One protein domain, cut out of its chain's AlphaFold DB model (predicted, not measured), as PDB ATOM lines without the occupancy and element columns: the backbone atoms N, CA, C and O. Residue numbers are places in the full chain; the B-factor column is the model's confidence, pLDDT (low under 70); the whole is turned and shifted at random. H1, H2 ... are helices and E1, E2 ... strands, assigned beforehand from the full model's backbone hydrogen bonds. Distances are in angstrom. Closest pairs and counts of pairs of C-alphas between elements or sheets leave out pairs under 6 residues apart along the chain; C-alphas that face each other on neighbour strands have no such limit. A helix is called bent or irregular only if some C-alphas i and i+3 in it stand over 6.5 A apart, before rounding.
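What this domain is: This is residues 171 to 238 of the 257 residues of an uncharacterized protein of Colocasia esculenta (UniProt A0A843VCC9). H1 and H2 pack side by side in a small body, and H3 packs on H1 with residues 220 to 227; residues 229 to 238, of which 229 to 237 belong to H3, stick out from that body as an arm. Residues 171 to 172 pair with E1, parallel. The 68 printed residues, mostly helix, run H1, E1, H2, H3; the whole is compact, radius of gyration of the C-alphas 12.3 A, spanning 40 by 20 by 18 A.

Where its parts are: H1, residues 176 to 191, begins at C-alpha 176 (-34.921, 13.488, -40.996) and measures 24.2 A; it is irregular, C-alphas 177 and 180 being 7.5 A apart. E1 is residues 201 to 203, 6.9 A; H2 is residues 206 to 215, 14.6 A. H3, residues 220 to 237, 25.4 A, ends at C-alpha 237 (-53.886, 12.396, -48.166).

How they stand to each other: H1 touches H2, closest C-alphas Phe 179 and Ala 206, 5.9 A, at a shallow tilt of 31 degrees, the same way. Residues 180 to 187 of H1 touch H3, closest C-alphas Leu 183 and Met 220, 5.7 A, at a shallow tilt of 20 degrees, opposite ways. H2 and H3 only just touch, with 3 pairs of C-alphas within 8 A, only at the corner. E1 pairs with no named strand. O i to N i+4 pairs are within hydrogen-bond range throughout H2 and H3, and 10 of 12 in H1.

The domain as a whole: The C-alphas farthest apart, Thr 198 and Ser 236, are 40.7 A apart. The printed part has no cut, no link is long, and no printed residue is under 70 in pLDDT.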
ATOM      1  N   SER A 171     -21.257  22.168 -43.873       95.12
ATOM      2  CA  SER A 171     -21.782  20.855 -44.230       95.12
ATOM      3  C   SER A 171     -23.010  20.541 -43.385       95.12
ATOM      4  O   SER A 171     -22.961  20.610 -42.157       95.12
ATOM      5  N   PHE A 172     -24.112  20.200 -44.049       95.25
ATOM      6  CA  PHE A 172     -25.386  19.864 -43.427       95.25
ATOM      7  C   PHE A 172     -25.625  18.350 -43.476       95.25
ATOM      8  O   PHE A 172     -25.780  17.741 -44.540       95.25
ATOM      9  N   SER A 173     -25.674  17.728 -42.303       93.94
ATOM     10  CA  SER A 173     -25.917  16.291 -42.161       93.94
ATOM     11  C   SER A 173     -27.374  15.907 -42.446       93.94
ATOM     12  O   SER A 173     -28.276  16.744 -42.537       93.94
ATOM     13  N   ALA A 174     -27.624  14.602 -42.567       90.81
ATOM     14  CA  ALA A 174     -28.976  14.067 -42.606       90.81
ATOM     15  C   ALA A 174     -29.724  14.404 -41.302       90.81
ATOM     16  O   ALA A 174     -29.229  14.137 -40.211       90.81
ATOM     17  N   ALA A 175     -30.928  14.966 -41.424       85.38
ATOM     18  CA  ALA A 175     -31.687  15.472 -40.279       85.38
ATOM     19  C   ALA A 175     -33.031  14.762 -40.057       85.38
ATOM     20  O   ALA A 175     -33.581  14.828 -38.961       85.38
ATOM     21  N   GLY A 176     -33.584  14.087 -41.072       85.56
ATOM     22  CA  GLY A 176     -34.921  13.488 -40.996       85.56
ATOM     23  C   GLY A 176     -35.962  14.504 -40.505       85.56
ATOM     24  O   GLY A 176     -36.232  15.494 -41.180       85.56
ATOM     25  N   LEU A 177     -36.494  14.287 -39.298       84.12
ATOM     26  CA  LEU A 177     -37.455  15.187 -38.643       84.12
ATOM     27  C   LEU A 177     -36.846  16.517 -38.160       84.12
ATOM     28  O   LEU A 177     -37.578  17.483 -37.975       84.12
ATOM     29  N   LEU A 178     -35.522  16.601 -37.997       91.25
ATOM     30  CA  LEU A 178     -34.787  17.824 -37.637       91.25
ATOM     31  C   LEU A 178     -34.490  18.724 -38.848       91.25
ATOM     32  O   LEU A 178     -33.701  19.666 -38.753       91.25
ATOM     33  N   PHE A 179     -35.103  18.461 -40.001       94.19
ATOM     34  CA  PHE A 179     -34.965  19.317 -41.178       94.19
ATOM     35  C   PHE A 179     -35.357  20.792 -40.926       94.19
ATOM     36  O   PHE A 179     -34.583  21.666 -41.315       94.19
ATOM     37  N   PRO A 180     -36.453  21.118 -40.203       93.94
ATOM     38  CA  PRO A 180     -36.785  22.510 -39.878       93.94
ATOM     39  C   PRO A 180     -35.703  23.226 -39.061       93.94
ATOM     40  O   PRO A 180     -35.489  24.423 -39.237       93.94
ATOM     41  N   TYR A 181     -34.985  22.492 -38.203       95.12
ATOM     42  CA  TYR A 181     -33.849  23.040 -37.463       95.12
ATOM     43  C   TYR A 181     -32.707  23.431 -38.409       95.12
ATOM     44  O   TYR A 181     -32.151  24.516 -38.271       95.12
ATOM     45  N   HIS A 182     -32.408  22.600 -39.416       95.50
ATOM     46  CA  HIS A 182     -31.385  22.932 -40.409       95.50
ATOM     47  C   HIS A 182     -31.748  24.204 -41.186       95.50
ATOM     48  O   HIS A 182     -30.895  25.069 -41.330       95.50
ATOM     49  N   LEU A 183     -33.013  24.372 -41.589       95.50
ATOM     50  CA  LEU A 183     -33.478  25.601 -42.248       95.50
ATOM     51  C   LEU A 183     -33.285  26.851 -41.373       95.50
ATOM     52  O   LEU A 183     -32.827  27.879 -41.868       95.50
ATOM     53  N   GLY A 184     -33.598  26.760 -40.077       96.06
ATOM     54  CA  GLY A 184     -33.418  27.870 -39.137       96.06
ATOM     55  C   GLY A 184     -31.949  28.246 -38.928       96.06
ATOM     56  O   GLY A 184     -31.600  29.425 -38.967       96.06
ATOM     57  N   VAL A 185     -31.070  27.250 -38.771       95.75
ATOM     58  CA  VAL A 185     -29.619  27.477 -38.663       95.75
ATOM     59  C   VAL A 185     -29.077  28.116 -39.940       95.75
ATOM     60  O   VAL A 185     -28.351  29.104 -39.869       95.75
ATOM     61  N   SER A 186     -29.459  27.602 -41.111       95.38
ATOM     62  CA  SER A 186     -29.042  28.160 -42.399       95.38
ATOM     63  C   SER A 186     -29.504  29.599 -42.584       95.38
ATOM     64  O   SER A 186     -28.739  30.416 -43.089       95.38
ATOM     65  N   GLN A 187     -30.714  29.933 -42.133       96.19
ATOM     66  CA  GLN A 187     -31.204  31.305 -42.175       96.19
ATOM     67  C   GLN A 187     -30.339  32.238 -41.325       96.19
ATOM     68  O   GLN A 187     -29.912  33.278 -41.818       96.19
ATOM     69  N   LEU A 188     -30.023  31.849 -40.088       96.06
ATOM     70  CA  LEU A 188     -29.168  32.654 -39.216       96.06
ATOM     71  C   LEU A 188     -27.763  32.838 -39.811       96.06
ATOM     72  O   LEU A 188     -27.203  33.929 -39.754       96.06
ATOM     73  N   LEU A 189     -27.195  31.786 -40.405       94.94
ATOM     74  CA  LEU A 189     -25.879  31.845 -41.047       94.94
ATOM     75  C   LEU A 189     -25.862  32.761 -42.280       94.94
ATOM     76  O   LEU A 189     -24.865  33.449 -42.503       94.94
ATOM     77  N   LEU A 190     -26.954  32.801 -43.050       94.38
ATOM     78  CA  LEU A 190     -27.138  33.738 -44.162       94.38
ATOM     79  C   LEU A 190     -27.292  35.181 -43.659       94.38
ATOM     80  O   LEU A 190     -26.592  36.071 -44.130       94.38
ATOM     81  N   GLU A 191     -28.148  35.416 -42.661       95.38
ATOM     82  CA  GLU A 191     -28.401  36.752 -42.092       95.38
ATOM     83  C   GLU A 191     -27.154  37.369 -41.446       95.38
ATOM     84  O   GLU A 191     -26.958  38.582 -41.482       95.38
ATOM     85  N   LYS A 192     -26.292  36.536 -40.856       94.56
ATOM     86  CA  LYS A 192     -25.012  36.965 -40.279       94.56
ATOM     87  C   LYS A 192     -23.891  37.109 -41.312       94.56
ATOM     88  O   LYS A 192     -22.810  37.559 -40.947       94.56
ATOM     89  N   GLY A 193     -24.129  36.740 -42.571       92.88
ATOM     90  CA  GLY A 193     -23.139  36.820 -43.646       92.88
ATOM     91  C   GLY A 193     -22.036  35.759 -43.575       92.88
ATOM     92  O   GLY A 193     -20.990  35.934 -44.192       92.88
ATOM     93  N   TYR A 194     -22.241  34.662 -42.834       93.19
ATOM     94  CA  TYR A 194     -21.302  33.532 -42.816       93.19
ATOM     95  C   TYR A 194     -21.430  32.661 -44.068       93.19
ATOM     96  O   TYR A 194     -20.432  32.156 -44.586       93.19
ATOM     97  N   ILE A 195     -22.659  32.480 -44.557       93.69
ATOM     98  CA  ILE A 195     -22.920  31.848 -45.851       93.69
ATOM     99  C   ILE A 195     -23.097  32.955 -46.886       93.69
ATOM    100  O   ILE A 195     -23.979  33.801 -46.767       93.69
ATOM    101  N   THR A 196     -22.246  32.925 -47.904       91.44
ATOM    102  CA  THR A 196     -22.235  33.831 -49.057       91.44
ATOM    103  C   THR A 196     -22.276  33.009 -50.346       91.44
ATOM    104  O   THR A 196     -22.172  31.784 -50.301       91.44
ATOM    105  N   GLU A 197     -22.381  33.662 -51.504       87.56
ATOM    106  CA  GLU A 197     -22.401  32.985 -52.814       87.56
ATOM    107  C   GLU A 197     -21.124  32.179 -53.108       87.56
ATOM    108  O   GLU A 197     -21.156  31.210 -53.862       87.56
ATOM    109  N   THR A 198     -19.997  32.552 -52.496       88.75
ATOM    110  CA  THR A 198     -18.707  31.868 -52.663       88.75
ATOM    111  C   THR A 198     -18.451  30.791 -51.613       88.75
ATOM    112  O   THR A 198     -17.455  30.073 -51.700       88.75
ATOM    113  N   THR A 199     -19.305  30.686 -50.591       92.38
ATOM    114  CA  THR A 199     -19.100  29.745 -49.488       92.38
ATOM    115  C   THR A 199     -19.359  28.316 -49.973       92.38
ATOM    116  O   THR A 199     -20.450  28.032 -50.468       92.38
ATOM    117  N   PRO A 200     -18.408  27.378 -49.811       93.00
ATOM    118  CA  PRO A 200     -18.645  25.992 -50.182       93.00
ATOM    119  C   PRO A 200     -19.681  25.365 -49.242       93.00
ATOM    120  O   PRO A 200     -19.502  25.338 -48.020       93.00
ATOM    121  N   LEU A 201     -20.765  24.856 -49.831       94.56
ATOM    122  CA  LEU A 201     -21.862  24.187 -49.136       94.56
ATOM    123  C   LEU A 201     -21.920  22.715 -49.535       94.56
ATOM    124  O   LEU A 201     -21.820  22.371 -50.710       94.56
ATOM    125  N   SER A 202     -22.110  21.848 -48.547       95.31
ATOM    126  CA  SER A 202     -22.312  20.416 -48.752       95.31
ATOM    127  C   SER A 202     -23.486  19.920 -47.921       95.31
ATOM    128  O   SER A 202     -23.783  20.456 -46.852       95.31
ATOM    129  N   GLY A 203     -24.179  18.893 -48.409       95.88
ATOM    130  CA  GLY A 203     -25.379  18.390 -47.762       95.88
ATOM    131  C   GLY A 203     -25.652  16.926 -48.069       95.88
ATOM    132  O   GLY A 203     -25.439  16.464 -49.188       95.88
ATOM    133  N   SER A 204     -26.179  16.198 -47.082       95.56
ATOM    134  CA  SER A 204     -26.649  14.816 -47.244       95.56
ATOM    135  C   SER A 204     -28.112  14.677 -46.819       95.56
ATOM    136  O   SER A 204     -28.540  15.280 -45.836       95.56
ATOM    137  N   SER A 205     -28.902  13.882 -47.553       94.88
ATOM    138  CA  SER A 205     -30.338  13.684 -47.283       94.88
ATOM    139  C   SER A 205     -31.070  15.031 -47.110       94.88
ATOM    140  O   SER A 205     -31.092  15.838 -48.036       94.88
ATOM    141  N   ALA A 206     -31.616  15.322 -45.929       93.62
ATOM    142  CA  ALA A 206     -32.271  16.593 -45.629       93.62
ATOM    143  C   ALA A 206     -31.336  17.815 -45.778       93.62
ATOM    144  O   ALA A 206     -31.768  18.866 -46.243       93.62
ATOM    145  N   GLY A 207     -30.044  17.678 -45.461       95.44
ATOM    146  CA  GLY A 207     -29.053  18.738 -45.660       95.44
ATOM    147  C   GLY A 207     -28.780  19.055 -47.135       95.44
ATOM    148  O   GLY A 207     -28.461  20.193 -47.471       95.44
ATOM    149  N   ALA A 208     -28.969  18.086 -48.040       95.62
ATOM    150  CA  ALA A 208     -28.862  18.331 -49.481       95.62
ATOM    151  C   ALA A 208     -29.997  19.240 -49.978       95.62
ATOM    152  O   ALA A 208     -29.770  20.110 -50.815       95.62
ATOM    153  N   ILE A 209     -31.199  19.091 -49.409       95.31
ATOM    154  CA  ILE A 209     -32.334  19.972 -49.705       95.31
ATOM    155  C   ILE A 209     -32.009  21.404 -49.273       95.31
ATOM    156  O   ILE A 209     -32.242  22.329 -50.040       95.31
ATOM    157  N   VAL A 210     -31.409  21.597 -48.095       96.31
ATOM    158  CA  VAL A 210     -30.963  22.928 -47.642       96.31
ATOM    159  C   VAL A 210     -29.995  23.561 -48.641       96.31
ATOM    160  O   VAL A 210     -30.200  24.700 -49.052       96.31
ATOM    161  N   CYS A 211     -28.978  22.815 -49.080       95.88
ATOM    162  CA  CYS A 211     -28.022  23.309 -50.071       95.88
ATOM    163  C   CYS A 211     -28.712  23.683 -51.389       95.88
ATOM    164  O   CYS A 211     -28.401  24.722 -51.963       95.88
ATOM    165  N   ALA A 212     -29.680  22.879 -51.838       95.69
ATOM    166  CA  ALA A 212     -30.452  23.162 -53.043       95.69
ATOM    167  C   ALA A 212     -31.298  24.441 -52.915       95.69
ATOM    168  O   ALA A 212     -31.344  25.221 -53.859       95.69
ATOM    169  N   VAL A 213     -31.921  24.685 -51.757       95.75
ATOM    170  CA  VAL A 213     -32.695  25.915 -51.496       95.75
ATOM    171  C   VAL A 213     -31.788  27.146 -51.520       95.75
ATOM    172  O   VAL A 213     -32.155  28.164 -52.105       95.75
ATOM    173  N   ILE A 214     -30.598  27.061 -50.915       95.38
ATOM    174  CA  ILE A 214     -29.628  28.169 -50.930       95.38
ATOM    175  C   ILE A 214     -29.150  28.423 -52.363       95.38
ATOM    176  O   ILE A 214     -29.185  29.558 -52.831       95.38
ATOM    177  N   ALA A 215     -28.763  27.367 -53.083       94.19
ATOM    178  CA  ALA A 215     -28.294  27.463 -54.462       94.19
ATOM    179  C   ALA A 215     -29.377  27.963 -55.433       94.19
ATOM    180  O   ALA A 215     -29.052  28.605 -56.428       94.19
ATOM    181  N   SER A 216     -30.659  27.699 -55.154       94.12
ATOM    182  CA  SER A 216     -31.767  28.210 -55.964       94.12
ATOM    183  C   SER A 216     -32.102  29.678 -55.684       94.12
ATOM    184  O   SER A 216     -32.961  30.231 -56.366       94.12
ATOM    185  N   GLY A 217     -31.481  30.305 -54.679       92.88
ATOM    186  CA  GLY A 217     -31.790  31.675 -54.265       92.88
ATOM    187  C   GLY A 217     -33.143  31.817 -53.559       92.88
ATOM    188  O   GLY A 217     -33.664  32.926 -53.442       92.88
ATOM    189  N   ASN A 218     -33.733  30.713 -53.085       94.44
ATOM    190  CA  ASN A 218     -34.995  30.755 -52.354       94.44
ATOM    191  C   ASN A 218     -34.752  31.127 -50.889       94.44
ATOM    192  O   ASN A 218     -33.729  30.788 -50.293       94.44
ATOM    193  N   THR A 219     -35.738  31.771 -50.263       94.44
ATOM    194  CA  THR A 219     -35.649  32.061 -48.830       94.44
ATOM    195  C   THR A 219     -35.841  30.785 -48.005       94.44
ATOM    196  O   THR A 219     -36.655  29.916 -48.339       94.44
ATOM    197  N   MET A 220     -35.138  30.677 -46.873       95.44
ATOM    198  CA  MET A 220     -35.313  29.546 -45.947       95.44
ATOM    199  C   MET A 220     -36.743  29.473 -45.388       95.44
ATOM    200  O   MET A 220     -37.260  28.389 -45.118       95.44
ATOM    201  N   GLN A 221     -37.413  30.624 -45.271       95.25
ATOM    202  CA  GLN A 221     -38.810  30.723 -44.851       95.25
ATOM    203  C   GLN A 221     -39.764  30.073 -45.854       95.25
ATOM    204  O   GLN A 221     -40.713  29.401 -45.451       95.25
ATOM    205  N   ASP A 222     -39.515  30.215 -47.155       95.88
ATOM    206  CA  ASP A 222     -40.347  29.568 -48.170       95.88
ATOM    207  C   ASP A 222     -40.157  28.051 -48.159       95.88
ATOM    208  O   ASP A 222     -41.141  27.312 -48.202       95.88
ATOM    209  N   ALA A 223     -38.923  27.574 -47.975       95.44
ATOM    210  CA  ALA A 223     -38.666  26.150 -47.768       95.44
ATOM    211  C   ALA A 223     -39.393  25.604 -46.523       95.44
ATOM    212  O   ALA A 223     -39.966  24.509 -46.557       95.44
ATOM    213  N   LEU A 224     -39.449  26.383 -45.436       94.94
ATOM    214  CA  LEU A 224     -40.179  26.006 -44.226       94.94
ATOM    215  C   LEU A 224     -41.697  25.943 -44.465       94.94
ATOM    216  O   LEU A 224     -42.346  24.983 -44.042       94.94
ATOM    217  N   LYS A 225     -42.268  26.913 -45.194       95.94
ATOM    218  CA  LYS A 225     -43.688  26.898 -45.592       95.94
ATOM    219  C   LYS A 225     -44.014  25.672 -46.443       95.94
ATOM    220  O   LYS A 225     -44.984  24.980 -46.152       95.94
ATOM    221  N   VAL A 226     -43.188  25.363 -47.443       94.69
ATOM    222  CA  VAL A 226     -43.359  24.172 -48.294       94.69
ATOM    223  C   VAL A 226     -43.314  22.894 -47.460       94.69
ATOM    224  O   VAL A 226     -44.134  22.003 -47.655       94.69
ATOM    225  N   THR A 227     -42.424  22.824 -46.470       92.75
ATOM    226  CA  THR A 227     -42.348  21.684 -45.543       92.75
ATOM    227  C   THR A 227     -43.630  21.527 -44.727       92.75
ATOM    228  O   THR A 227     -44.114  20.410 -44.540       92.75
ATOM    229  N   LYS A 228     -44.216  22.637 -44.262       94.44
ATOM    230  CA  LYS A 228     -45.498  22.625 -43.549       94.44
ATOM    231  C   LYS A 228     -46.632  22.135 -44.449       94.44
ATOM    232  O   LYS A 228     -47.376  21.250 -44.032       94.44
ATOM    233  N   LEU A 229     -46.718  22.653 -45.675       94.62
ATOM    234  CA  LEU A 229     -47.711  22.224 -46.664       94.62
ATOM    235  C   LEU A 229     -47.567  20.735 -46.994       94.62
ATOM    236  O   LEU A 229     -48.557  20.010 -47.019       94.62
ATOM    237  N   LEU A 230     -46.334  20.254 -47.165       91.38
ATOM    238  CA  LEU A 230     -46.051  18.838 -47.382       91.38
ATOM    239  C   LEU A 230     -46.512  17.987 -46.192       91.38
ATOM    240  O   LEU A 230     -47.105  16.931 -46.388       91.38
ATOM    241  N   ALA A 231     -46.269  18.435 -44.960       91.50
ATOM    242  CA  ALA A 231     -46.702  17.716 -43.764       91.50
ATOM    243  C   ALA A 231     -48.234  17.687 -43.618       91.50
ATOM    244  O   ALA A 231     -48.789  16.675 -43.194       91.50
ATOM    245  N   GLU A 232     -48.921  18.777 -43.961       94.12
ATOM    246  CA  GLU A 232     -50.386  18.844 -44.007       94.12
ATOM    247  C   GLU A 232     -50.954  17.903 -45.069       94.12
ATOM    248  O   GLU A 232     -51.840  17.106 -44.768       94.12
ATOM    249  N   ASP A 233     -50.381  17.912 -46.270       92.19
ATOM    250  CA  ASP A 233     -50.771  17.010 -47.349       92.19
ATOM    251  C   ASP A 233     -50.531  15.538 -46.980       92.19
ATOM    252  O   ASP A 233     -51.407  14.696 -47.173       92.19
ATOM    253  N   CYS A 234     -49.393  15.219 -46.359       90.69
ATOM    254  CA  CYS A 234     -49.117  13.868 -45.875       90.69
ATOM    255  C   CYS A 234     -50.118  13.417 -44.797       90.69
ATOM    256  O   CYS A 234     -50.439  12.230 -44.741       90.69
ATOM    257  N   ARG A 235     -50.615  14.329 -43.948       91.56
ATOM    258  CA  ARG A 235     -51.630  14.008 -42.928       91.56
ATOM    259  C   ARG A 235     -53.007  13.760 -43.539       91.56
ATOM    260  O   ARG A 235     -53.667  12.809 -43.138       91.56
ATOM    261  N   SER A 236     -53.424  14.592 -44.490       94.50
ATOM    262  CA  SER A 236     -54.759  14.511 -45.094       94.50
ATOM    263  C   SER A 236     -54.872  13.397 -46.133       94.50
ATOM    264  O   SER A 236     -55.868  12.683 -46.173       94.50
ATOM    265  N   ASN A 237     -53.840  13.229 -46.963       90.69
ATOM    266  CA  ASN A 237     -53.886  12.396 -48.166       90.69
ATOM    267  C   ASN A 237     -52.938  11.183 -48.103       90.69
ATOM    268  O   ASN A 237     -52.921  10.358 -49.019       90.69
ATOM    269  N   GLY A 238     -52.135  11.059 -47.040       88.94
ATOM    270  CA  GLY A 238     -51.133  10.003 -46.904       88.94
ATOM    271  C   GLY A 238     -49.981  10.122 -47.910       88.94
ATOM    272  O   GLY A 238     -49.935  11.009 -48.762       88.94
TER     273      GLY A 238